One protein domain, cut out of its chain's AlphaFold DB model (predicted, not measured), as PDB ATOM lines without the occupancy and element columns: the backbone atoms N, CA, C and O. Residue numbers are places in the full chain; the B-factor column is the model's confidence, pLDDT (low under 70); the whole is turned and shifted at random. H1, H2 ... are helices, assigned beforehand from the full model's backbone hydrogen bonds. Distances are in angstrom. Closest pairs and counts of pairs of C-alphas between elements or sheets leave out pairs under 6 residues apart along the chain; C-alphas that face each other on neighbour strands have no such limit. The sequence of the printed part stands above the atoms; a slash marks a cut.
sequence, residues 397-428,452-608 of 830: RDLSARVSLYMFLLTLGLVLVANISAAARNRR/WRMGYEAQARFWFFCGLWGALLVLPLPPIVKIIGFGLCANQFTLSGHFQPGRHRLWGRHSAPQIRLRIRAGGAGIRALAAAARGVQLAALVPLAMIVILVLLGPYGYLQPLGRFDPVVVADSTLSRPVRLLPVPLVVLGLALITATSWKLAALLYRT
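AT A GLANCE: This is residues 397 to 428 and 452 to 608 of the 830 residues of an uncharacterized protein of Thermomonospora cellulosilytica (UniProt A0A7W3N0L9). Two loose groups of helices meet as a V: H1, H2 and H3, nearly aligned, make one, and the long antiparallel pair H4 and H7 makes the other, with H1, near its first residues, and H4, near its last, meeting at the corner of the V. Short H5 and H6 lie at one end of that pair; residues 416 to 428 of H1 stick out. The printed part has 189 residues with seven named helices, H1 to H7 in chain order, and no named strand: all helix. It is loose, radius of gyration of the C-alphas 21.2 A, spanning 70 by 43 by 37 A.

IN THESE COORDINATES: H1, residues 397 to 428, begins at C-alpha (97.610, -56.764, 41.561) and is 47.5 A long. H2 is residues 452 to 474, 32.3 A, and H3 residues 479 to 495. H4, residues 524 to 556, is 48.5 A long. H5 is residues 567 to 571 and H6 residues 577 to 580. H7, residues 584 to 608, 35.6 A, ends at C-alpha (114.495, -18.782, 45.663).

HOW THE PARTS SIT: H1, with residues 401 to 408 alone, touches residues 470 to 474 of H2; closest C-alphas are Leu 405 and Val 474, 5.0 A. H2 and H3 form a hairpin, a shallow tilt of 14 degrees, closest C-alphas Leu 472 and Lys 482, 6.0 A. H1, with residues 399 to 407 alone, touches residues 545 to 552 of H4 at a steep tilt of 65 degrees, closest C-alphas Val 403 and Ile 549, 6.0 A. H4 and H7 touch, opposite ways, at 16 degrees, a shallow tilt; C-alphas Ala 533 and Ala 602, 4.3 A, are closest. H5 and H6 only just touch, with 3 pairs of C-alphas within 8 A, closest Val 570 and Arg 580, 6.6 A. Every O i to N i+4 pair is within hydrogen-bond range in H2, H3, H5 and H7, but 27 of 28 in H1 and 23 of 29 in H4; H6 is too short for one.

THE WHOLE: The C-alphas of His 510 and Val 568, the two farthest apart, are 70.1 A apart. Residues 429 to 451 are not printed, and C-alphas 428 and 452 are 16.7 A apart across the cut. The link from H3 to H4 is long. The printed part's mean pLDDT is 77.1; 33 residues are under 70, among them 513 to 526.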
ATOM      1  N   ARG A 397      97.845 -56.871  40.110       76.94
ATOM      2  CA  ARG A 397      97.610 -56.764  41.561       76.94
ATOM      3  C   ARG A 397      98.850 -57.128  42.384       76.94
ATOM      4  O   ARG A 397      99.178 -56.391  43.307       76.94
ATOM      5  N   ASP A 398      99.545 -58.216  42.041       77.62
ATOM      6  CA  ASP A 398     100.765 -58.658  42.744       77.62
ATOM      7  C   ASP A 398     101.910 -57.658  42.531       77.62
ATOM      8  O   ASP A 398     102.538 -57.217  43.492       77.62
ATOM      9  N   LEU A 399     102.109 -57.194  41.291       79.00
ATOM     10  CA  LEU A 399     103.101 -56.157  41.002       79.00
ATOM     11  C   LEU A 399     102.790 -54.863  41.742       79.00
ATOM     12  O   LEU A 399     103.679 -54.305  42.371       79.00
ATOM     13  N   SER A 400     101.541 -54.394  41.703       74.62
ATOM     14  CA  SER A 400     101.147 -53.170  42.403       74.62
ATOM     15  C   SER A 400     101.367 -53.283  43.916       74.62
ATOM     16  O   SER A 400     101.920 -52.357  44.517       74.62
ATOM     17  N   ALA A 401     101.006 -54.415  44.529       78.31
ATOM     18  CA  ALA A 401     101.215 -54.656  45.957       78.31
ATOM     19  C   ALA A 401     102.708 -54.667  46.319       78.31
ATOM     20  O   ALA A 401     103.123 -53.974  47.249       78.31
ATOM     21  N   ARG A 402     103.537 -55.373  45.540       80.56
ATOM     22  CA  ARG A 402     104.990 -55.405  45.748       80.56
ATOM     23  C   ARG A 402     105.620 -54.038  45.527       80.56
ATOM     24  O   ARG A 402     106.332 -53.568  46.403       80.56
ATOM     25  N   VAL A 403     105.326 -53.358  44.419       77.62
ATOM     26  CA  VAL A 403     105.845 -52.006  44.144       77.62
ATOM     27  C   VAL A 403     105.520 -51.072  45.303       77.62
ATOM     28  O   VAL A 403     106.405 -50.366  45.781       77.62
ATOM     29  N   SER A 404     104.288 -51.122  45.812       76.69
ATOM     30  CA  SER A 404     103.879 -50.308  46.960       76.69
ATOM     31  C   SER A 404     104.671 -50.653  48.228       76.69
ATOM     32  O   SER A 404     105.142 -49.747  48.913       76.69
ATOM     33  N   LEU A 405     104.881 -51.944  48.514       83.88
ATOM     34  CA  LEU A 405     105.681 -52.405  49.652       83.88
ATOM     35  C   LEU A 405     107.143 -51.961  49.560       83.88
ATOM     36  O   LEU A 405     107.668 -51.390  50.511       83.88
ATOM     37  N   TYR A 406     107.802 -52.172  48.424       81.44
ATOM     38  CA  TYR A 406     109.203 -51.789  48.259       81.44
ATOM     39  C   TYR A 406     109.387 -50.269  48.243       81.44
ATOM     40  O   TYR A 406     110.344 -49.775  48.835       81.44
ATOM     41  N   MET A 407     108.457 -49.509  47.650       79.31
ATOM     42  CA  MET A 407     108.453 -48.045  47.747       79.31
ATOM     43  C   MET A 407     108.311 -47.575  49.197       79.31
ATOM     44  O   MET A 407     109.012 -46.648  49.614       79.31
ATOM     45  N   PHE A 408     107.446 -48.224  49.981       83.56
ATOM     46  CA  PHE A 408     107.318 -47.943  51.406       83.56
ATOM     47  C   PHE A 408     108.619 -48.246  52.161       83.56
ATOM     48  O   PHE A 408     109.131 -47.364  52.845       83.56
ATOM     49  N   LEU A 409     109.190 -49.443  51.992       85.00
ATOM     50  CA  LEU A 409     110.436 -49.846  52.653       85.00
ATOM     51  C   LEU A 409     111.608 -48.928  52.285       85.00
ATOM     52  O   LEU A 409     112.377 -48.537  53.159       85.00
ATOM     53  N   LEU A 410     111.720 -48.533  51.014       81.75
ATOM     54  CA  LEU A 410     112.740 -47.597  50.547       81.75
ATOM     55  C   LEU A 410     112.574 -46.219  51.198       81.75
ATOM     56  O   LEU A 410     113.536 -45.655  51.716       81.75
ATOM     57  N   THR A 411     111.348 -45.694  51.214       78.44
ATOM     58  CA  THR A 411     111.045 -44.399  51.841       78.44
ATOM     59  C   THR A 411     111.328 -44.446  53.343       78.44
ATOM     60  O   THR A 411     111.981 -43.550  53.877       78.44
ATOM     61  N   LEU A 412     110.902 -45.517  54.019       83.94
ATOM     62  CA  LEU A 412     111.154 -45.752  55.438       83.94
ATOM     63  C   LEU A 412     112.656 -45.831  55.735       83.94
ATOM     64  O   LEU A 412     113.128 -45.169  56.657       83.94
ATOM     65  N   GLY A 413     113.411 -46.579  54.927       85.25
ATOM     66  CA  GLY A 413     114.863 -46.698  55.040       85.25
ATOM     67  C   GLY A 413     115.570 -45.349  54.898       85.25
ATOM     68  O   GLY A 413     116.399 -44.999  55.735       85.25
ATOM     69  N   LEU A 414     115.191 -44.538  53.904       80.62
ATOM     70  CA  LEU A 414     115.741 -43.188  53.717       80.62
ATOM     71  C   LEU A 414     115.442 -42.268  54.913       80.62
ATOM     72  O   LEU A 414     116.331 -41.550  55.379       80.62
ATOM     73  N   VAL A 415     114.216 -42.309  55.443       81.00
ATOM     74  CA  VAL A 415     113.824 -41.534  56.632       81.00
ATOM     75  C   VAL A 415     114.578 -42.013  57.878       81.00
ATOM     76  O   VAL A 415     115.008 -41.190  58.690       81.00
ATOM     77  N   LEU A 416     114.785 -43.322  58.036       84.88
ATOM     78  CA  LEU A 416     115.542 -43.895  59.147       84.88
ATOM     79  C   LEU A 416     117.019 -43.480  59.091       84.88
ATOM     80  O   LEU A 416     117.544 -42.978  60.084       84.88
ATOM     81  N   VAL A 417     117.668 -43.598  57.929       84.00
ATOM     82  CA  VAL A 417     119.065 -43.173  57.724       84.00
ATOM     83  C   VAL A 417     119.238 -41.682  58.022       84.00
ATOM     84  O   VAL A 417     120.187 -41.299  58.713       84.00
ATOM     85  N   ALA A 418     118.308 -40.840  57.559       79.25
ATOM     86  CA  ALA A 418     118.310 -39.410  57.862       79.25
ATOM     87  C   ALA A 418     118.189 -39.143  59.374       79.25
ATOM     88  O   ALA A 418     118.933 -38.326  59.917       79.25
ATOM     89  N   ASN A 419     117.309 -39.870  60.070       82.00
ATOM     90  CA  ASN A 419     117.138 -39.760  61.519       82.00
ATOM     91  C   ASN A 419     118.363 -40.239  62.310       82.00
ATOM     92  O   ASN A 419     118.756 -39.564  63.261       82.00
ATOM     93  N   ILE A 420     118.981 -41.360  61.924       85.00
ATOM     94  CA  ILE A 420     120.191 -41.892  62.573       85.00
ATOM     95  C   ILE A 420     121.354 -40.918  62.389       85.00
ATOM     96  O   ILE A 420     122.029 -40.564  63.353       85.00
ATOM     97  N   SER A 421     121.539 -40.418  61.165       79.75
ATOM     98  CA  SER A 421     122.584 -39.443  60.837       79.75
ATOM     99  C   SER A 421     122.401 -38.138  61.621       79.75
ATOM    100  O   SER A 421     123.358 -37.583  62.166       79.75
ATOM    101  N   ALA A 422     121.160 -37.664  61.744       80.69
ATOM    102  CA  ALA A 422     120.839 -36.490  62.543       80.69
ATOM    103  C   ALA A 422     121.037 -36.730  64.048       80.69
ATOM    104  O   ALA A 422     121.559 -35.855  64.738       80.69
ATOM    105  N   ALA A 423     120.677 -37.911  64.563       83.75
ATOM    106  CA  ALA A 423     120.918 -38.290  65.953       83.75
ATOM    107  C   ALA A 423     122.420 -38.363  66.272       83.75
ATOM    108  O   ALA A 423     122.846 -37.820  67.290       83.75
ATOM    109  N   ALA A 424     123.225 -38.950  65.381       84.06
ATOM    110  CA  ALA A 424     124.677 -39.030  65.523       84.06
ATOM    111  C   ALA A 424     125.328 -37.639  65.572       84.06
ATOM    112  O   ALA A 424     126.160 -37.379  66.439       84.06
ATOM    113  N   ARG A 425     124.906 -36.711  64.701       82.56
ATOM    114  CA  ARG A 425     125.393 -35.322  64.727       82.56
ATOM    115  C   ARG A 425     124.937 -34.568  65.980       82.56
ATOM    116  O   ARG A 425     125.719 -33.792  66.518       82.56
ATOM    117  N   ASN A 426     123.725 -34.825  66.478       83.06
ATOM    118  CA  ASN A 426     123.196 -34.160  67.674       83.06
ATOM    119  C   ASN A 426     123.891 -34.594  68.974       83.06
ATOM    120  O   ASN A 426     123.923 -33.824  69.926       83.06
ATOM    121  N   ARG A 427     124.488 -35.797  69.022       86.94
ATOM    122  CA  ARG A 427     125.272 -36.244  70.190       86.94
ATOM    123  C   ARG A 427     126.446 -35.314  70.511       86.94
ATOM    124  O   ARG A 427     126.835 -35.235  71.664       86.94
ATOM    125  N   ARG A 428     126.970 -34.582  69.520       86.69
ATOM    126  CA  ARG A 428     128.052 -33.598  69.710       86.69
ATOM    127  C   ARG A 428     127.596 -32.284  70.358       86.69
ATOM    128  O   ARG A 428     128.442 -31.481  70.716       86.69
ATOM    129  N   TRP A 452     112.282 -32.251  75.835       93.88
ATOM    130  CA  TRP A 452     112.342 -33.673  75.518       93.88
ATOM    131  C   TRP A 452     110.948 -34.258  75.292       93.88
ATOM    132  O   TRP A 452     110.741 -34.935  74.284       93.88
ATOM    133  N   ARG A 453     109.982 -33.952  76.167       92.12
ATOM    134  CA  ARG A 453     108.598 -34.431  76.058       92.12
ATOM    135  C   ARG A 453     107.943 -33.959  74.761       92.12
ATOM    136  O   ARG A 453     107.409 -34.781  74.019       92.12
ATOM    137  N   MET A 454     108.065 -32.670  74.434       89.00
ATOM    138  CA  MET A 454     107.546 -32.120  73.175       89.00
ATOM    139  C   MET A 454     108.215 -32.759  71.957       89.00
ATOM    140  O   MET A 454     107.532 -33.166  71.016       89.00
ATOM    141  N   GLY A 455     109.543 -32.905  71.985       88.69
ATOM    142  CA  GLY A 455     110.288 -33.574  70.923       88.69
ATOM    143  C   GLY A 455     109.868 -35.034  70.731       88.69
ATOM    144  O   GLY A 455     109.692 -35.474  69.593       88.69
ATOM    145  N   TYR A 456     109.660 -35.765  71.828       90.00
ATOM    146  CA  TYR A 456     109.217 -37.156  71.821       90.00
ATOM    147  C   TYR A 456     107.793 -37.299  71.277       90.00
ATOM    148  O   TYR A 456     107.578 -38.079  70.354       90.00
ATOM    149  N   GLU A 457     106.830 -36.515  71.767       88.38
ATOM    150  CA  GLU A 457     105.442 -36.544  71.283       88.38
ATOM    151  C   GLU A 457     105.346 -36.186  69.795       88.38
ATOM    152  O   GLU A 457     104.638 -36.838  69.020       88.38
ATOM    153  N   ALA A 458     106.099 -35.169  69.373       85.38
ATOM    154  CA  ALA A 458     106.210 -34.761  67.982       85.38
ATOM    155  C   ALA A 458     106.775 -35.904  67.114       85.38
ATOM    156  O   ALA A 458     106.231 -36.212  66.047       85.38
ATOM    157  N   GLN A 459     107.831 -36.573  67.581       85.44
ATOM    158  CA  GLN A 459     108.448 -37.700  66.884       85.44
ATOM    159  C   GLN A 459     107.536 -38.937  66.847       85.44
ATOM    160  O   GLN A 459     107.415 -39.563  65.794       85.44
ATOM    161  N   ALA A 460     106.860 -39.267  67.948       88.69
ATOM    162  CA  ALA A 460     105.912 -40.374  68.031       88.69
ATOM    163  C   ALA A 460     104.747 -40.181  67.050       88.69
ATOM    164  O   ALA A 460     104.437 -41.084  66.276       88.69
ATOM    165  N   ARG A 461     104.166 -38.974  66.994       85.69
ATOM    166  CA  ARG A 461     103.115 -38.629  66.021       85.69
ATOM    167  C   ARG A 461     103.607 -38.723  64.580       85.69
ATOM    168  O   ARG A 461     102.914 -39.286  63.738       85.69
ATOM    169  N   PHE A 462     104.799 -38.197  64.289       85.88
ATOM    170  CA  PHE A 462     105.401 -38.308  62.957       85.88
ATOM    171  C   PHE A 462     105.516 -39.775  62.523       85.88
ATOM    172  O   PHE A 462     105.054 -40.133  61.441       85.88
ATOM    173  N   TRP A 463     106.065 -40.636  63.385       86.88
ATOM    174  CA  TRP A 463     106.224 -42.056  63.081       86.88
ATOM    175  C   TRP A 463     104.906 -42.810  62.993       86.88
ATOM    176  O   TRP A 463     104.767 -43.648  62.107       86.88
ATOM    177  N   PHE A 464     103.928 -42.482  63.836       89.88
ATOM    178  CA  PHE A 464     102.581 -43.035  63.744       89.88
ATOM    179  C   PHE A 464     101.974 -42.780  62.358       89.88
ATOM    180  O   PHE A 464     101.550 -43.718  61.684       89.88
ATOM    181  N   PHE A 465     102.010 -41.533  61.872       85.81
ATOM    182  CA  PHE A 465     101.476 -41.205  60.548       85.81
ATOM    183  C   PHE A 465     102.324 -41.762  59.400       85.81
ATOM    184  O   PHE A 465     101.759 -42.153  58.379       85.81
ATOM    185  N   CYS A 466     103.649 -41.858  59.544       83.50
ATOM    186  CA  CYS A 466     104.489 -42.566  58.572       83.50
ATOM    187  C   CYS A 466     104.141 -44.060  58.501       83.50
ATOM    188  O   CYS A 466     104.070 -44.612  57.403       83.50
ATOM    189  N   GLY A 467     103.886 -44.699  59.644       87.62
ATOM    190  CA  GLY A 467     103.434 -46.086  59.727       87.62
ATOM    191  C   GLY A 467     102.059 -46.279  59.093       87.62
ATOM    192  O   GLY A 467     101.894 -47.166  58.260       87.62
ATOM    193  N   LEU A 468     101.099 -45.398  59.395       89.50
ATOM    194  CA  LEU A 468      99.762 -45.417  58.792       89.50
ATOM    195  C   LEU A 468      99.817 -45.213  57.271       89.50
ATOM    196  O   LEU A 468      99.166 -45.936  56.520       89.50
ATOM    197  N   TRP A 469     100.633 -44.266  56.801       85.62
ATOM    198  CA  TRP A 469     100.873 -44.042  55.373       85.62
ATOM    199  C   TRP A 469     101.489 -45.277  54.699       85.62
ATOM    200  O   TRP A 469     101.075 -45.667  53.608       85.62
ATOM    201  N   GLY A 470     102.419 -45.944  55.383       84.44
ATOM    202  CA  GLY A 470     102.977 -47.223  54.961       84.44
ATOM    203  C   GLY A 470     101.961 -48.349  54.868       84.44
ATOM    204  O   GLY A 470     101.899 -49.042  53.854       84.44
ATOM    205  N   ALA A 471     101.119 -48.497  55.887       88.25
ATOM    206  CA  ALA A 471     100.044 -49.481  55.892       88.25
ATOM    207  C   ALA A 471      99.084 -49.256  54.711       88.25
ATOM    208  O   ALA A 471      98.760 -50.202  53.996       88.25
ATOM    209  N   LEU A 472      98.704 -48.003  54.431       87.56
ATOM    210  CA  LEU A 472      97.861 -47.649  53.279       87.56
ATOM    211  C   LEU A 472      98.508 -47.984  51.925       87.56
ATOM    212  O   LEU A 472      97.804 -48.357  50.982       87.56
ATOM    213  N   LEU A 473      99.837 -47.872  51.811       79.88
ATOM    214  CA  LEU A 473     100.565 -48.301  50.615       79.88
ATOM    215  C   LEU A 473     100.501 -49.821  50.439       79.88
ATOM    216  O   LEU A 473     100.128 -50.287  49.360       79.88
ATOM    217  N   VAL A 474     100.838 -50.572  51.488       83.06
ATOM    218  CA  VAL A 474     101.019 -52.032  51.441       83.06
ATOM    219  C   VAL A 474      99.696 -52.784  51.323       83.06
ATOM    220  O   VAL A 474      99.616 -53.775  50.597       83.06
ATOM    221  N   LEU A 475      98.649 -52.325  52.010       86.69
ATOM    222  CA  LEU A 475      97.377 -53.038  52.037       86.69
ATOM    223  C   LEU A 475      96.714 -53.043  50.642       86.69
ATOM    224  O   LEU A 475      96.745 -52.031  49.926       86.69
ATOM    225  N   PRO A 476      96.075 -54.158  50.237       82.75
ATOM    226  CA  PRO A 476      95.392 -54.294  48.949       82.75
ATOM    227  C   PRO A 476      94.025 -53.583  48.952       82.75
ATOM    228  O   PRO A 476      92.994 -54.166  48.633       82.75
ATOM    229  N   LEU A 477      94.007 -52.308  49.349       84.81
ATOM    230  CA  LEU A 477      92.803 -51.484  49.416       84.81
ATOM    231  C   LEU A 477      92.402 -50.962  48.027       84.81
ATOM    232  O   LEU A 477      93.283 -50.716  47.191       84.81
ATOM    233  N   PRO A 478      91.100 -50.707  47.786       85.00
ATOM    234  CA  PRO A 478      90.644 -50.011  46.588       85.00
ATOM    235  C   PRO A 478      91.350 -48.649  46.414       85.00
ATOM    236  O   PRO A 478      91.571 -47.954  47.412       85.00
ATOM    237  N   PRO A 479      91.661 -48.211  45.176       79.62
ATOM    238  CA  PRO A 479      92.378 -46.954  44.930       79.62
ATOM    239  C   PRO A 479      91.743 -45.728  45.595       79.62
ATOM    240  O   PRO A 479      92.461 -44.888  46.131       79.62
ATOM    241  N   ILE A 480      90.408 -45.646  45.630       80.31
ATOM    242  CA  ILE A 480      89.692 -44.527  46.258       80.31
ATOM    243  C   ILE A 480      89.942 -44.449  47.770       80.31
ATOM    244  O   ILE A 480      90.171 -43.365  48.301       80.31
ATOM    245  N   VAL A 481      90.007 -45.597  48.452       86.25
ATOM    246  CA  VAL A 481      90.319 -45.676  49.886       86.25
ATOM    247  C   VAL A 481      91.762 -45.233  50.132       86.25
ATOM    248  O   VAL A 481      92.015 -44.481  51.070       86.25
ATOM    249  N   LYS A 482      92.702 -45.620  49.256       83.00
ATOM    250  CA  LYS A 482      94.094 -45.145  49.328       83.00
ATOM    251  C   LYS A 482      94.181 -43.632  49.143       83.00
ATOM    252  O   LYS A 482      94.858 -42.975  49.923       83.00
ATOM    253  N   ILE A 483      93.476 -43.068  48.160       78.00
ATOM    254  CA  ILE A 483      93.455 -41.619  47.905       78.00
ATOM    255  C   ILE A 483      92.917 -40.858  49.122       78.00
ATOM    256  O   ILE A 483      93.564 -39.914  49.573       78.00
ATOM    257  N   ILE A 484      91.784 -41.288  49.691       83.56
ATOM    258  CA  ILE A 484      91.201 -40.664  50.890       83.56
ATOM    259  C   ILE A 484      92.158 -40.798  52.079       83.56
ATOM    260  O   ILE A 484      92.462 -39.803  52.735       83.56
ATOM    261  N   GLY A 485      92.693 -41.998  52.327       86.94
ATOM    262  CA  GLY A 485      93.646 -42.245  53.408       86.94
ATOM    263  C   GLY A 485      94.914 -41.398  53.278       86.94
ATOM    264  O   GLY A 485      95.346 -40.776  54.247       86.94
ATOM    265  N   PHE A 486      95.484 -41.290  52.074       83.12
ATOM    266  CA  PHE A 486      96.626 -40.416  51.808       83.12
ATOM    267  C   PHE A 486      96.278 -38.941  51.979       83.12
ATOM    268  O   PHE A 486      97.085 -38.206  52.546       83.12
ATOM    269  N   GLY A 487      95.086 -38.521  51.552       77.00
ATOM    270  CA  GLY A 487      94.571 -37.175  51.781       77.00
ATOM    271  C   GLY A 487      94.480 -36.847  53.270       77.00
ATOM    272  O   GLY A 487      94.983 -35.809  53.691       77.00
ATOM    273  N   LEU A 488      93.933 -37.755  54.083       82.75
ATOM    274  CA  LEU A 488      93.832 -37.594  55.536       82.75
ATOM    275  C   LEU A 488      95.205 -37.582  56.215       82.75
ATOM    276  O   LEU A 488      95.463 -36.692  57.020       82.75
ATOM    277  N   CYS A 489      96.111 -38.499  55.863       82.12
ATOM    278  CA  CYS A 489      97.480 -38.505  56.388       82.12
ATOM    279  C   CYS A 489      98.230 -37.221  56.016       82.12
ATOM    280  O   CYS A 489      98.829 -36.585  56.880       82.12
ATOM    281  N   ALA A 490      98.173 -36.801  54.748       76.19
ATOM    282  CA  ALA A 490      98.788 -35.559  54.289       76.19
ATOM    283  C   ALA A 490      98.182 -34.341  54.997       76.19
ATOM    284  O   ALA A 490      98.923 -33.452  55.412       76.19
ATOM    285  N   ASN A 491      96.860 -34.334  55.192       74.88
ATOM    286  CA  ASN A 491      96.157 -33.298  55.933       74.88
ATOM    287  C   ASN A 491      96.579 -33.272  57.408       74.88
ATOM    288  O   ASN A 491      96.792 -32.205  57.956       74.88
ATOM    289  N   GLN A 492      96.787 -34.417  58.058       79.38
ATOM    290  CA  GLN A 492      97.320 -34.450  59.423       79.38
ATOM    291  C   GLN A 492      98.780 -33.975  59.477       79.38
ATOM    292  O   GLN A 492      99.147 -33.217  60.374       79.38
ATOM    293  N   PHE A 493      99.606 -34.306  58.478       71.25
ATOM    294  CA  PHE A 493     100.966 -33.770  58.363       71.25
ATOM    295  C   PHE A 493     100.998 -32.252  58.139       71.25
ATOM    296  O   PHE A 493     101.914 -31.595  58.638       71.25
ATOM    297  N   THR A 494     100.048 -31.670  57.403       64.00
ATOM    298  CA  THR A 494      99.954 -30.211  57.201       64.00
ATOM    299  C   THR A 494      99.281 -29.502  58.377       64.00
ATOM    300  O   THR A 494      99.695 -28.404  58.744       64.00
ATOM    301  N   LEU A 495      98.268 -30.122  58.988       53.44
ATOM    302  CA  LEU A 495      97.468 -29.576  60.085       53.44
ATOM    303  C   LEU A 495      98.026 -29.871  61.473       53.44
ATOM    304  O   LEU A 495      97.464 -29.354  62.440       53.44
ATOM    305  N   SER A 496      99.163 -30.564  61.598       57.88
ATOM    306  CA  SER A 496      99.911 -30.706  62.858       57.88
ATOM    307  C   SER A 496     100.457 -29.369  63.404       57.88
ATOM    308  O   SER A 496     101.482 -29.338  64.082       57.88
ATOM    309  N   GLY A 497      99.786 -28.246  63.134       60.31
ATOM    310  CA  GLY A 497     100.000 -26.945  63.749       60.31
ATOM    311  C   GLY A 497      99.705 -26.909  65.247       60.31
ATOM    312  O   GLY A 497      99.796 -25.840  65.832       60.31
ATOM    313  N   HIS A 498      99.424 -28.055  65.872       67.25
ATOM    314  CA  HIS A 498      99.477 -28.218  67.326       67.25
ATOM    315  C   HIS A 498     100.836 -27.799  67.909       67.25
ATOM    316  O   HIS A 498     100.942 -27.334  69.035       67.25
ATOM    317  N   PHE A 499     101.878 -27.937  67.093       70.81
ATOM    318  CA  PHE A 499     103.258 -27.615  67.421       70.81
ATOM    319  C   PHE A 499     103.735 -26.301  66.786       70.81
ATOM    320  O   PHE A 499     104.915 -25.975  66.866       70.81
ATOM    321  N   GLN A 500     102.840 -25.549  66.131       70.69
ATOM    322  CA  GLN A 500     103.183 -24.226  65.611       70.69
ATOM    323  C   GLN A 500     103.197 -23.202  66.757       70.69
ATOM    324  O   GLN A 500     102.258 -23.198  67.562       70.69
ATOM    325  N   PRO A 501     104.215 -22.324  66.816       61.84
ATOM    326  CA  PRO A 501     104.245 -21.206  67.755       61.84
ATOM    327  C   PRO A 501     102.954 -20.372  67.686       61.84
ATOM    328  O   PRO A 501     102.452 -20.097  66.593       61.84
ATOM    329  N   GLY A 502     102.392 -20.011  68.845       62.41
ATOM    330  CA  GLY A 502     101.201 -19.154  68.957       62.41
ATOM    331  C   GLY A 502      99.834 -19.831  68.796       62.41
ATOM    332  O   GLY A 502      98.808 -19.168  68.899       62.41
ATOM    333  N   ARG A 503      99.762 -21.144  68.526       63.53
ATOM    334  CA  ARG A 503      98.468 -21.846  68.363       63.53
ATOM    335  C   ARG A 503      97.922 -22.485  69.646       63.53
ATOM    336  O   ARG A 503      96.743 -22.820  69.694       63.53
ATOM    337  N   HIS A 504      98.765 -22.652  70.664       62.59
ATOM    338  CA  HIS A 504      98.426 -23.255  71.956       62.59
ATOM    339  C   HIS A 504      99.185 -22.558  73.090       62.59
ATOM    340  O   HIS A 504     100.286 -22.058  72.866       62.59
ATOM    341  N   ARG A 505      98.652 -22.646  74.322       61.97
ATOM    342  CA  ARG A 505      99.281 -22.154  75.570       61.97
ATOM    343  C   ARG A 505     100.701 -22.688  75.825       61.97
ATOM    344  O   ARG A 505     101.380 -22.182  76.707       61.97
ATOM    345  N   LEU A 506     101.145 -23.692  75.063       64.75
ATOM    346  CA  LEU A 506     102.497 -24.256  75.121       64.75
ATOM    347  C   LEU A 506     103.596 -23.210  74.886       64.75
ATOM    348  O   LEU A 506     104.700 -23.388  75.384       64.75
ATOM    349  N   TRP A 507     103.294 -22.133  74.155       70.44
ATOM    350  CA  TRP A 507     104.245 -21.059  73.843       70.44
ATOM    351  C   TRP A 507     104.015 -19.798  74.677       70.44
ATOM    352  O   TRP A 507     104.549 -18.748  74.352       70.44
ATOM    353  N   GLY A 508     103.215 -19.896  75.741       70.81
ATOM    354  CA  GLY A 508     102.891 -18.769  76.604       70.81
ATOM    355  C   GLY A 508     101.600 -18.036  76.228       70.81
ATOM    356  O   GLY A 508     100.942 -18.353  75.231       70.81
ATOM    357  N   ARG A 509     101.183 -17.113  77.102       71.75
ATOM    358  CA  ARG A 509      99.875 -16.438  77.046       71.75
ATOM    359  C   ARG A 509      99.845 -15.315  76.013       71.75
ATOM    360  O   ARG A 509      98.792 -15.077  75.433       71.75
ATOM    361  N   HIS A 510     100.984 -14.670  75.780       73.12
ATOM    362  CA  HIS A 510     101.138 -13.542  74.862       73.12
ATOM    363  C   HIS A 510     101.537 -13.995  73.454       73.12
ATOM    364  O   HIS A 510     101.580 -13.188  72.523       73.12
ATOM    365  N   SER A 511     101.787 -15.295  73.270       69.38
ATOM    366  CA  SER A 511     101.943 -15.881  71.945       69.38
ATOM    367  C   SER A 511     100.637 -15.744  71.149       69.38
ATOM    368  O   SER A 511      99.648 -16.437  71.383       69.38
ATOM    369  N   ALA A 512     100.615 -14.822  70.189       70.25
ATOM    370  CA  ALA A 512      99.483 -14.701  69.282       70.25
ATOM    371  C   ALA A 512      99.625 -15.745  68.166       70.25
ATOM    372  O   ALA A 512     100.751 -16.019  67.724       70.25
ATOM    373  N   PRO A 513      98.516 -16.319  67.656       66.75
ATOM    374  CA  PRO A 513      98.580 -17.157  66.472       66.75
ATOM    375  C   PRO A 513      99.268 -16.354  65.383       66.75
ATOM    376  O   PRO A 513      98.799 -15.271  65.032       66.75
ATOM    377  N   GLN A 514     100.396 -16.878  64.883       63.78
ATOM    378  CA  GLN A 514     101.155 -16.244  63.812       63.78
ATOM    379  C   GLN A 514     100.163 -15.796  62.750       63.78
ATOM    380  O   GLN A 514      99.463 -16.636  62.164       63.78
ATOM    381  N   ILE A 515     100.059 -14.480  62.548       59.28
ATOM    382  CA  ILE A 515      99.103 -13.966  61.588       59.28
ATOM    383  C   ILE A 515      99.493 -14.616  60.260       59.28
ATOM    384  O   ILE A 515     100.610 -14.447  59.764       59.28
ATOM    385  N   ARG A 516      98.591 -15.428  59.691       58.28
ATOM    386  CA  ARG A 516      98.803 -16.164  58.430       58.28
ATOM    387  C   ARG A 516      98.830 -15.213  57.221       58.28
ATOM    388  O   ARG A 516      98.338 -15.544  56.145       58.28
ATOM    389  N   LEU A 517      99.418 -14.031  57.373       52.97
ATOM    390  CA  LEU A 517      99.562 -12.980  56.369       52.97
ATOM    391  C   LEU A 517     100.428 -13.402  55.176       52.97
ATOM    392  O   LEU A 517     100.426 -12.747  54.138       52.97
ATOM    393  N   ARG A 518     101.155 -14.518  55.277       51.34
ATOM    394  CA  ARG A 518     102.337 -14.774  54.445       51.34
ATOM    395  C   ARG A 518     102.130 -15.597  53.162       51.34
ATOM    396  O   ARG A 518     103.109 -16.049  52.587       51.34
ATOM    397  N   ILE A 519     100.900 -15.796  52.666       50.78
ATOM    398  CA  ILE A 519     100.685 -16.464  51.351       50.78
ATOM    399  C   ILE A 519      99.751 -15.691  50.408       50.78
ATOM    400  O   ILE A 519      99.893 -15.800  49.192       50.78
ATOM    401  N   ARG A 520      98.798 -14.899  50.915       47.31
ATOM    402  CA  ARG A 520      97.798 -14.265  50.034       47.31
ATOM    403  C   ARG A 520      98.233 -12.921  49.439       47.31
ATOM    404  O   ARG A 520      97.757 -12.586  48.363       47.31
ATOM    405  N   ALA A 521      99.143 -12.182  50.078       45.94
ATOM    406  CA  ALA A 521      99.388 -10.774  49.740       45.94
ATOM    407  C   ALA A 521     100.514 -10.506  48.712       45.94
ATOM    408  O   ALA A 521     100.754  -9.350  48.362       45.94
ATOM    409  N   GLY A 522     101.207 -11.535  48.205       47.53
ATOM    410  CA  GLY A 522     102.311 -11.356  47.257       47.53
ATOM    411  C   GLY A 522     102.401 -12.472  46.219       47.53
ATOM    412  O   GLY A 522     102.819 -13.576  46.537       47.53
ATOM    413  N   GLY A 523     102.012 -12.157  44.980       56.50
ATOM    414  CA  GLY A 523     102.477 -12.783  43.737       56.50
ATOM    415  C   GLY A 523     101.876 -14.136  43.340       56.50
ATOM    416  O   GLY A 523     102.219 -15.191  43.874       56.50
ATOM    417  N   ALA A 524     101.084 -14.137  42.261       66.06
ATOM    418  CA  ALA A 524     100.816 -15.341  41.468       66.06
ATOM    419  C   ALA A 524     102.115 -16.096  41.106       66.06
ATOM    420  O   ALA A 524     102.142 -17.323  41.184       66.06
ATOM    421  N   GLY A 525     103.214 -15.374  40.849       68.56
ATOM    422  CA  GLY A 525     104.535 -15.950  40.563       68.56
ATOM    423  C   GLY A 525     105.114 -16.818  41.686       68.56
ATOM    424  O   GLY A 525     105.782 -17.810  41.421       68.56
ATOM    425  N   ILE A 526     104.800 -16.531  42.948       65.31
ATOM    426  CA  ILE A 526     105.294 -17.308  44.094       65.31
ATOM    427  C   ILE A 526     104.510 -18.605  44.255       65.31
ATOM    428  O   ILE A 526     105.090 -19.664  44.511       65.31
ATOM    429  N   ARG A 527     103.188 -18.540  44.063       73.00
ATOM    430  CA  ARG A 527     102.357 -19.743  43.971       73.00
ATOM    431  C   ARG A 527     102.790 -20.594  42.783       73.00
ATOM    432  O   ARG A 527     102.869 -21.804  42.946       73.00
ATOM    433  N   ALA A 528     103.153 -19.973  41.660       73.62
ATOM    434  CA  ALA A 528     103.696 -20.658  40.494       73.62
ATOM    435  C   ALA A 528     105.058 -21.309  40.780       73.62
ATOM    436  O   ALA A 528     105.214 -22.485  40.495       73.62
ATOM    437  N   LEU A 529     106.010 -20.625  41.425       74.88
ATOM    438  CA  LEU A 529     107.316 -21.191  41.803       74.88
ATOM    439  C   LEU A 529     107.198 -22.318  42.836       74.88
ATOM    440  O   LEU A 529     107.853 -23.351  42.709       74.88
ATOM    441  N   ALA A 530     106.346 -22.157  43.851       71.06
ATOM    442  CA  ALA A 530     106.076 -23.212  44.822       71.06
ATOM    443  C   ALA A 530     105.343 -24.398  44.173       71.06
ATOM    444  O   ALA A 530     105.649 -25.548  44.485       71.06
ATOM    445  N   ALA A 531     104.404 -24.141  43.257       74.88
ATOM    446  CA  ALA A 531     103.745 -25.176  42.467       74.88
ATOM    447  C   ALA A 531     104.722 -25.869  41.510       74.88
ATOM    448  O   ALA A 531     104.685 -27.088  41.419       74.88
ATOM    449  N   ALA A 532     105.644 -25.139  40.883       75.75
ATOM    450  CA  ALA A 532     106.695 -25.683  40.031       75.75
ATOM    451  C   ALA A 532     107.653 -26.560  40.842       75.75
ATOM    452  O   ALA A 532     107.927 -27.688  40.450       75.75
ATOM    453  N   ALA A 533     108.087 -26.111  42.024       73.50
ATOM    454  CA  ALA A 533     108.888 -26.930  42.932       73.50
ATOM    455  C   ALA A 533     108.153 -28.225  43.331       73.50
ATOM    456  O   ALA A 533     108.761 -29.295  43.320       73.50
ATOM    457  N   ARG A 534     106.844 -28.153  43.616       74.06
ATOM    458  CA  ARG A 534     106.005 -29.340  43.872       74.06
ATOM    459  C   ARG A 534     105.859 -30.227  42.636       74.06
ATOM    460  O   ARG A 534     105.933 -31.442  42.765       74.06
ATOM    461  N   GLY A 535     105.685 -29.640  41.454       72.62
ATOM    462  CA  GLY A 535     105.588 -30.352  40.180       72.62
ATOM    463  C   GLY A 535     106.866 -31.125  39.870       72.62
ATOM    464  O   GLY A 535     106.802 -32.320  39.603       72.62
ATOM    465  N   VAL A 536     108.032 -30.490  40.024       75.69
ATOM    466  CA  VAL A 536     109.351 -31.133  39.879       75.69
ATOM    467  C   VAL A 536     109.536 -32.266  40.897       75.69
ATOM    468  O   VAL A 536     110.097 -33.308  40.568       75.69
ATOM    469  N   GLN A 537     109.041 -32.112  42.127       70.00
ATOM    470  CA  GLN A 537     109.097 -33.172  43.143       70.00
ATOM    471  C   GLN A 537     108.178 -34.351  42.825       70.00
ATOM    472  O   GLN A 537     108.607 -35.496  42.940       70.00
ATOM    473  N   LEU A 538     106.936 -34.091  42.409       72.88
ATOM    474  CA  LEU A 538     106.009 -35.135  41.969       72.88
ATOM    475  C   LEU A 538     106.573 -35.877  40.753       72.88
ATOM    476  O   LEU A 538     106.540 -37.105  40.718       72.88
ATOM    477  N   ALA A 539     107.185 -35.150  39.816       70.75
ATOM    478  CA  ALA A 539     107.895 -35.736  38.689       70.75
ATOM    479  C   ALA A 539     109.084 -36.606  39.132       70.75
ATOM    480  O   ALA A 539     109.329 -37.630  38.508       70.75
ATOM    481  N   ALA A 540     109.773 -36.272  40.231       74.25
ATOM    482  CA  ALA A 540     110.866 -37.076  40.789       74.25
ATOM    483  C   ALA A 540     110.403 -38.395  41.445       74.25
ATOM    484  O   ALA A 540     111.206 -39.312  41.601       74.25
ATOM    485  N   LEU A 541     109.122 -38.537  41.804       74.56
ATOM    486  CA  LEU A 541     108.588 -39.806  42.323       74.56
ATOM    487  C   LEU A 541     108.420 -40.864  41.224       74.56
ATOM    488  O   LEU A 541     108.518 -42.055  41.509       74.56
ATOM    489  N   VAL A 542     108.210 -40.444  39.974       77.62
ATOM    490  CA  VAL A 542     108.085 -41.339  38.813       77.62
ATOM    491  C   VAL A 542     109.359 -42.166  38.570       77.62
ATOM    492  O   VAL A 542     109.255 -43.392  38.554       77.62
ATOM    493  N   PRO A 543     110.565 -41.576  38.424       77.94
ATOM    494  CA  PRO A 543     111.790 -42.347  38.250       77.94
ATOM    495  C   PRO A 543     112.091 -43.239  39.460       77.94
ATOM    496  O   PRO A 543     112.562 -44.358  39.279       77.94
ATOM    497  N   LEU A 544     111.757 -42.804  40.679       76.75
ATOM    498  CA  LEU A 544     111.901 -43.626  41.883       76.75
ATOM    499  C   LEU A 544     110.992 -44.866  41.852       76.75
ATOM    500  O   LEU A 544     111.457 -45.978  42.102       76.75
ATOM    501  N   ALA A 545     109.717 -44.691  41.492       75.38
ATOM    502  CA  ALA A 545     108.788 -45.800  41.293       75.38
ATOM    503  C   ALA A 545     109.275 -46.738  40.184       75.38
ATOM    504  O   ALA A 545     109.207 -47.959  40.332       75.38
ATOM    505  N   MET A 546     109.841 -46.179  39.109       80.56
ATOM    506  CA  MET A 546     110.417 -46.980  38.041       80.56
ATOM    507  C   MET A 546     111.607 -47.819  38.501       80.56
ATOM    508  O   MET A 546     111.668 -48.989  38.143       80.56
ATOM    509  N   ILE A 547     112.508 -47.286  39.333       82.12
ATOM    510  CA  ILE A 547     113.609 -48.068  39.924       82.12
ATOM    511  C   ILE A 547     113.065 -49.290  40.668       82.12
ATOM    512  O   ILE A 547     113.548 -50.402  40.466       82.12
ATOM    513  N   VAL A 548     112.038 -49.096  41.499       81.25
ATOM    514  CA  VAL A 548     111.431 -50.192  42.266       81.25
ATOM    515  C   VAL A 548     110.781 -51.224  41.347       81.25
ATOM    516  O   VAL A 548     110.990 -52.421  41.542       81.25
ATOM    517  N   ILE A 549     110.047 -50.784  40.321       82.88
ATOM    518  CA  ILE A 549     109.462 -51.682  39.316       82.88
ATOM    519  C   ILE A 549     110.560 -52.504  38.634       82.88
ATOM    520  O   ILE A 549     110.437 -53.720  38.540       82.88
ATOM    521  N   LEU A 550     111.652 -51.868  38.208       83.31
ATOM    522  CA  LEU A 550     112.757 -52.537  37.522       83.31
ATOM    523  C   LEU A 550     113.420 -53.612  38.388       83.31
ATOM    524  O   LEU A 550     113.640 -54.722  37.912       83.31
ATOM    525  N   VAL A 551     113.685 -53.324  39.663       81.69
ATOM    526  CA  VAL A 551     114.240 -54.315  40.605       81.69
ATOM    527  C   VAL A 551     113.271 -55.486  40.800       81.69
ATOM    528  O   VAL A 551     113.686 -56.645  40.837       81.69
ATOM    529  N   LEU A 552     111.970 -55.200  40.866       84.38
ATOM    530  CA  LEU A 552     110.927 -56.204  41.055       84.38
ATOM    531  C   LEU A 552     110.709 -57.124  39.859       84.38
ATOM    532  O   LEU A 552     110.172 -58.210  40.047       84.38
ATOM    533  N   LEU A 553     111.121 -56.726  38.657       83.06
ATOM    534  CA  LEU A 553     110.999 -57.547  37.454       83.06
ATOM    535  C   LEU A 553     111.966 -58.746  37.445       83.06
ATOM    536  O   LEU A 553     111.653 -59.770  36.836       83.06
ATOM    537  N   GLY A 554     113.094 -58.670  38.162       84.06
ATOM    538  CA  GLY A 554     114.096 -59.745  38.219       84.06
ATOM    539  C   GLY A 554     113.519 -61.114  38.617       84.06
ATOM    540  O   GLY A 554     113.611 -62.055  37.829       84.06
ATOM    541  N   PRO A 555     112.837 -61.237  39.772       82.69
ATOM    542  CA  PRO A 555     112.212 -62.488  40.217       82.69
ATOM    543  C   PRO A 555     111.158 -63.098  39.275       82.69
ATOM    544  O   PRO A 555     110.800 -64.264  39.446       82.69
ATOM    545  N   TYR A 556     110.632 -62.341  38.303       81.31
ATOM    546  CA  TYR A 556     109.648 -62.836  37.332       81.31
ATOM    547  C   TYR A 556     110.284 -63.366  36.035       81.31
ATOM    548  O   TYR A 556     109.556 -63.788  35.136       81.31
ATOM    549  N   GLY A 557     111.619 -63.358  35.935       81.00
ATOM    550  CA  GLY A 557     112.349 -63.789  34.737       81.00
ATOM    551  C   GLY A 557     112.390 -62.730  33.634       81.00
ATOM    552  O   GLY A 557     112.700 -63.041  32.494       81.00
ATOM    553  N   TYR A 558     112.067 -61.473  33.956       83.94
ATOM    554  CA  TYR A 558     112.126 -60.370  32.991       83.94
ATOM    555  C   TYR A 558     113.544 -59.809  32.841       83.94
ATOM    556  O   TYR A 558     113.780 -59.031  31.917       83.94
ATOM    557  N   LEU A 559     114.466 -60.174  33.743       85.69
ATOM    558  CA  LEU A 559     115.868 -59.770  33.715       85.69
ATOM    559  C   LEU A 559     116.793 -60.991  33.642       85.69
ATOM    560  O   LEU A 559     116.609 -61.959  34.374       85.69
ATOM    561  N   GLN A 560     117.820 -60.907  32.801       84.12
ATOM    562  CA  GLN A 560     118.924 -61.860  32.711       84.12
ATOM    563  C   GLN A 560     119.915 -61.692  33.887       84.12
ATOM    564  O   GLN A 560     119.908 -60.641  34.532       84.12
ATOM    565  N   PRO A 561     120.834 -62.654  34.139       80.88
ATOM    566  CA  PRO A 561     121.810 -62.591  35.240       80.88
ATOM    567  C   PRO A 561     122.689 -61.328  35.281       80.88
ATOM    568  O   PRO A 561     123.135 -60.923  36.348       80.88
ATOM    569  N   LEU A 562     122.895 -60.659  34.141       80.88
ATOM    570  CA  LEU A 562     123.622 -59.383  34.043       80.88
ATOM    571  C   LEU A 562     122.725 -58.144  34.251       80.88
ATOM    572  O   LEU A 562     123.129 -57.019  33.953       80.88
ATOM    573  N   GLY A 563     121.482 -58.333  34.700       81.69
ATOM    574  CA  GLY A 563     120.500 -57.265  34.872       81.69
ATOM    575  C   GLY A 563     120.039 -56.646  33.553       81.69
ATOM    576  O   GLY A 563     119.615 -55.501  33.541       81.69
ATOM    577  N   ARG A 564     120.144 -57.346  32.420       84.69
ATOM    578  CA  ARG A 564     119.572 -56.893  31.139       84.69
ATOM    579  C   ARG A 564     118.137 -57.373  31.022       84.69
ATOM    580  O   ARG A 564     117.820 -58.427  31.559       84.69
ATOM    581  N   PHE A 565     117.280 -56.641  30.319       82.62
ATOM    582  CA  PHE A 565     115.948 -57.155  30.016       82.62
ATOM    583  C   PHE A 565     116.035 -58.420  29.165       82.62
ATOM    584  O   PHE A 565     116.855 -58.496  28.249       82.62
ATOM    585  N   ASP A 566     115.173 -59.391  29.455       81.62
ATOM    586  CA  ASP A 566     115.017 -60.557  28.597       81.62
ATOM    587  C   ASP A 566     114.592 -60.091  27.186       81.62
ATOM    588  O   ASP A 566     113.648 -59.295  27.073       81.62
ATOM    589  N   PRO A 567     115.264 -60.538  26.106       78.31
ATOM    590  CA  PRO A 567     114.967 -60.120  24.735       78.31
ATOM    591  C   PRO A 567     113.484 -60.235  24.374       78.31
ATOM    592  O   PRO A 567     112.960 -59.391  23.642       78.31
ATOM    593  N   VAL A 568     112.792 -61.229  24.940       73.56
ATOM    594  CA  VAL A 568     111.367 -61.474  24.714       73.56
ATOM    595  C   VAL A 568     110.482 -60.387  25.302       73.56
ATOM    596  O   VAL A 568     109.499 -60.004  24.672       73.56
ATOM    597  N   VAL A 569     110.846 -59.834  26.460       71.81
ATOM    598  CA  VAL A 569     110.109 -58.730  27.096       71.81
ATOM    599  C   VAL A 569     110.093 -57.508  26.203       71.81
ATOM    600  O   VAL A 569     109.086 -56.805  26.096       71.81
ATOM    601  N   VAL A 570     111.228 -57.240  25.569       72.44
ATOM    602  CA  VAL A 570     111.401 -55.977  24.880       72.44
ATOM    603  C   VAL A 570     110.974 -56.070  23.427       72.44
ATOM    604  O   VAL A 570     110.515 -55.053  22.911       72.44
ATOM    605  N   ALA A 571     111.043 -57.259  22.804       72.50
ATOM    606  CA  ALA A 571     110.699 -57.541  21.405       72.50
ATOM    607  C   ALA A 571     109.401 -56.870  20.925       72.50
ATOM    608  O   ALA A 571     109.402 -56.290  19.839       72.50
ATOM    609  N   ASP A 572     108.370 -56.832  21.772       71.12
ATOM    610  CA  ASP A 572     107.021 -56.364  21.434       71.12
ATOM    611  C   ASP A 572     106.815 -54.839  21.446       71.12
ATOM    612  O   ASP A 572     105.768 -54.364  21.009       71.12
ATOM    613  N   SER A 573     107.767 -54.040  21.943       73.50
ATOM    614  CA  SER A 573     107.600 -52.580  22.030       73.50
ATOM    615  C   SER A 573     108.635 -51.809  21.206       73.50
ATOM    616  O   SER A 573     109.845 -52.028  21.285       73.50
ATOM    617  N   THR A 574     108.138 -50.873  20.393       67.56
ATOM    618  CA  THR A 574     108.942 -49.958  19.568       67.56
ATOM    619  C   THR A 574     109.578 -48.854  20.413       67.56
ATOM    620  O   THR A 574     110.752 -48.544  20.226       67.56
ATOM    621  N   LEU A 575     108.842 -48.333  21.402       59.00
ATOM    622  CA  LEU A 575     109.285 -47.289  22.340       59.00
ATOM    623  C   LEU A 575     110.397 -47.738  23.306       59.00
ATOM    624  O   LEU A 575     111.114 -46.907  23.850       59.00
ATOM    625  N   SER A 576     110.571 -49.043  23.518       67.06
ATOM    626  CA  SER A 576     111.550 -49.607  24.461       67.06
ATOM    627  C   SER A 576     112.851 -50.068  23.794       67.06
ATOM    628  O   SER A 576     113.762 -50.516  24.487       67.06
ATOM    629  N   ARG A 577     112.976 -49.951  22.462       69.12
ATOM    630  CA  ARG A 577     114.216 -50.266  21.730       69.12
ATOM    631  C   ARG A 577     115.475 -49.637  22.350       69.12
ATOM    632  O   ARG A 577     116.422 -50.393  22.540       69.12
ATOM    633  N   PRO A 578     115.508 -48.346  22.744       67.81
ATOM    634  CA  PRO A 578     116.688 -47.788  23.415       67.81
ATOM    635  C   PRO A 578     116.912 -48.365  24.822       67.81
ATOM    636  O   PRO A 578     118.050 -48.505  25.258       67.81
ATOM    637  N   VAL A 579     115.846 -48.768  25.522       67.81
ATOM    638  CA  VAL A 579     115.924 -49.359  26.869       67.81
ATOM    639  C   VAL A 579     116.553 -50.763  26.839       67.81
ATOM    640  O   VAL A 579     117.187 -51.157  27.811       67.81
ATOM    641  N   ARG A 580     116.470 -51.490  25.710       69.19
ATOM    642  CA  ARG A 580     117.155 -52.790  25.497       69.19
ATOM    643  C   ARG A 580     118.664 -52.700  25.645       69.19
ATOM    644  O   ARG A 580     119.303 -53.658  26.067       69.19
ATOM    645  N   LEU A 581     119.211 -51.562  25.235       70.56
ATOM    646  CA  LEU A 581     120.645 -51.348  25.099       70.56
ATOM    647  C   LEU A 581     121.273 -51.041  26.463       70.56
ATOM    648  O   LEU A 581     122.482 -51.132  26.616       70.56
ATOM    649  N   LEU A 582     120.461 -50.723  27.477       79.00
ATOM    650  CA  LEU A 582     120.935 -50.347  28.799       79.00
ATOM    651  C   LEU A 582     120.687 -51.476  29.810       79.00
ATOM    652  O   LEU A 582     119.535 -51.813  30.088       79.00
ATOM    653  N   PRO A 583     121.744 -52.032  30.430       83.06
ATOM    654  CA  PRO A 583     121.611 -52.796  31.663       83.06
ATOM    655  C   PRO A 583     120.725 -52.064  32.680       83.06
ATOM    656  O   PRO A 583     120.914 -50.875  32.941       83.06
ATOM    657  N   VAL A 584     119.783 -52.774  33.302       83.12
ATOM    658  CA  VAL A 584     118.882 -52.226  34.325       83.12
ATOM    659  C   VAL A 584     119.622 -51.498  35.445       83.12
ATOM    660  O   VAL A 584     119.148 -50.427  35.815       83.12
ATOM    661  N   PRO A 585     120.788 -51.955  35.947       80.06
ATOM    662  CA  PRO A 585     121.549 -51.184  36.929       80.06
ATOM    663  C   PRO A 585     121.895 -49.758  36.467       80.06
ATOM    664  O   PRO A 585     121.861 -48.829  37.270       80.06
ATOM    665  N   LEU A 586     122.165 -49.553  35.174       81.38
ATOM    666  CA  LEU A 586     122.454 -48.229  34.611       81.38
ATOM    667  C   LEU A 586     121.189 -47.398  34.445       81.38
ATOM    668  O   LEU A 586     121.205 -46.210  34.754       81.38
ATOM    669  N   VAL A 587     120.083 -48.015  34.019       82.25
ATOM    670  CA  VAL A 587     118.775 -47.341  33.992       82.25
ATOM    671  C   VAL A 587     118.410 -46.878  35.404       82.25
ATOM    672  O   VAL A 587     118.042 -45.724  35.601       82.25
ATOM    673  N   VAL A 588     118.593 -47.742  36.404       82.06
ATOM    674  CA  VAL A 588     118.377 -47.425  37.819       82.06
ATOM    675  C   VAL A 588     119.276 -46.277  38.275       82.06
ATOM    676  O   VAL A 588     118.783 -45.337  38.896       82.06
ATOM    677  N   LEU A 589     120.568 -46.303  37.932       81.81
ATOM    678  CA  LEU A 589     121.505 -45.226  38.256       81.81
ATOM    679  C   LEU A 589     121.097 -43.892  37.610       81.81
ATOM    680  O   LEU A 589     121.093 -42.862  38.285       81.81
ATOM    681  N   GLY A 590     120.712 -43.905  36.332       82.19
ATOM    682  CA  GLY A 590     120.236 -42.723  35.610       82.19
ATOM    683  C   GLY A 590     118.961 -42.144  36.223       82.19
ATOM    684  O   GLY A 590     118.894 -40.947  36.499       82.19
ATOM    685  N   LEU A 591     117.979 -42.992  36.535       82.88
ATOM    686  CA  LEU A 591     116.749 -42.588  37.221       82.88
ATOM    687  C   LEU A 591     117.033 -42.041  38.628       82.88
ATOM    688  O   LEU A 591     116.426 -41.048  39.035       82.88
ATOM    689  N   ALA A 592     117.981 -42.627  39.366       79.69
ATOM    690  CA  ALA A 592     118.380 -42.142  40.686       79.69
ATOM    691  C   ALA A 592     119.039 -40.759  40.590       79.69
ATOM    692  O   ALA A 592     118.746 -39.872  41.397       79.69
ATOM    693  N   LEU A 593     119.872 -40.540  39.566       83.19
ATOM    694  CA  LEU A 593     120.488 -39.247  39.289       83.19
ATOM    695  C   LEU A 593     119.432 -38.189  38.944       83.19
ATOM    696  O   LEU A 593     119.452 -37.119  39.548       83.19
ATOM    697  N   ILE A 594     118.481 -38.505  38.055       82.06
ATOM    698  CA  ILE A 594     117.343 -37.636  37.698       82.06
ATOM    699  C   ILE A 594     116.510 -37.294  38.938       82.06
ATOM    700  O   ILE A 594     116.140 -36.138  39.148       82.06
ATOM    701  N   THR A 595     116.239 -38.281  39.793       79.25
ATOM    702  CA  THR A 595     115.508 -38.077  41.052       79.25
ATOM    703  C   THR A 595     116.262 -37.096  41.953       79.25
ATOM    704  O   THR A 595     115.695 -36.115  42.436       79.25
ATOM    705  N   ALA A 596     117.567 -37.313  42.141       80.44
ATOM    706  CA  ALA A 596     118.407 -36.481  42.993       80.44
ATOM    707  C   ALA A 596     118.576 -35.049  42.454       80.44
ATOM    708  O   ALA A 596     118.550 -34.094  43.238       80.44
ATOM    709  N   THR A 597     118.746 -34.868  41.141       81.25
ATOM    710  CA  THR A 597     118.848 -33.540  40.514       81.25
ATOM    711  C   THR A 597     117.525 -32.793  40.584       81.25
ATOM    712  O   THR A 597     117.524 -31.629  40.983       81.25
ATOM    713  N   SER A 598     116.405 -33.466  40.315       79.12
ATOM    714  CA  SER A 598     115.060 -32.893  40.440       79.12
ATOM    715  C   SER A 598     114.785 -32.438  41.873       79.12
ATOM    716  O   SER A 598     114.324 -31.320  42.100       79.12
ATOM    717  N   TRP A 599     115.165 -33.242  42.873       79.56
ATOM    718  CA  TRP A 599     115.009 -32.870  44.281       79.56
ATOM    719  C   TRP A 599     115.845 -31.643  44.662       79.56
ATOM    720  O   TRP A 599     115.373 -30.754  45.378       79.56
ATOM    721  N   LYS A 600     117.087 -31.563  44.162       79.25
ATOM    722  CA  LYS A 600     117.962 -30.394  44.344       79.25
ATOM    723  C   LYS A 600     117.394 -29.150  43.662       79.25
ATOM    724  O   LYS A 600     117.388 -28.089  44.283       79.25
ATOM    725  N   LEU A 601     116.899 -29.277  42.431       82.25
ATOM    726  CA  LEU A 601     116.287 -28.183  41.679       82.25
ATOM    727  C   LEU A 601     115.033 -27.667  42.387       82.25
ATOM    728  O   LEU A 601     114.926 -26.473  42.639       82.25
ATOM    729  N   ALA A 602     114.135 -28.556  42.809       77.62
ATOM    730  CA  ALA A 602     112.960 -28.171  43.581       77.62
ATOM    731  C   ALA A 602     113.336 -27.476  44.898       77.62
ATOM    732  O   ALA A 602     112.701 -26.499  45.296       77.62
ATOM    733  N   ALA A 603     114.392 -27.940  45.575       76.88
ATOM    734  CA  ALA A 603     114.890 -27.281  46.774       76.88
ATOM    735  C   ALA A 603     115.460 -25.883  46.495       76.88
ATOM    736  O   ALA A 603     115.252 -24.981  47.309       76.88
ATOM    737  N   LEU A 604     116.144 -25.699  45.363       82.00
ATOM    738  CA  LEU A 604     116.637 -24.403  44.907       82.00
ATOM    739  C   LEU A 604     115.472 -23.461  44.586       82.00
ATOM    740  O   LEU A 604     115.414 -22.384  45.163       82.00
ATOM    741  N   LEU A 605     114.516 -23.895  43.758       81.44
ATOM    742  CA  LEU A 605     113.327 -23.119  43.389       81.44
ATOM    743  C   LEU A 605     112.528 -22.696  44.622       81.44
ATOM    744  O   LEU A 605     112.149 -21.537  44.744       81.44
ATOM    745  N   TYR A 606     112.333 -23.609  45.575       78.62
ATOM    746  CA  TYR A 606     111.657 -23.301  46.832       78.62
ATOM    747  C   TYR A 606     112.418 -22.259  47.661       78.62
ATOM    748  O   TYR A 606     111.815 -21.325  48.182       78.62
ATOM    749  N   ARG A 607     113.748 -22.375  47.765       78.31
ATOM    750  CA  ARG A 607     114.576 -21.386  48.473       78.31
ATOM    751  C   ARG A 607     114.556 -20.027  47.784       78.31
ATOM    752  O   ARG A 607     114.475 -19.014  48.467       78.31
ATOM    753  N   THR A 608     114.609 -20.004  46.458       80.94
ATOM    754  CA  THR A 608     114.495 -18.782  45.663       80.94
ATOM    755  C   THR A 608     113.125 -18.141  45.868       80.94
ATOM    756  O   THR A 608     113.054 -16.958  46.180       80.94
TER     757      THR A 608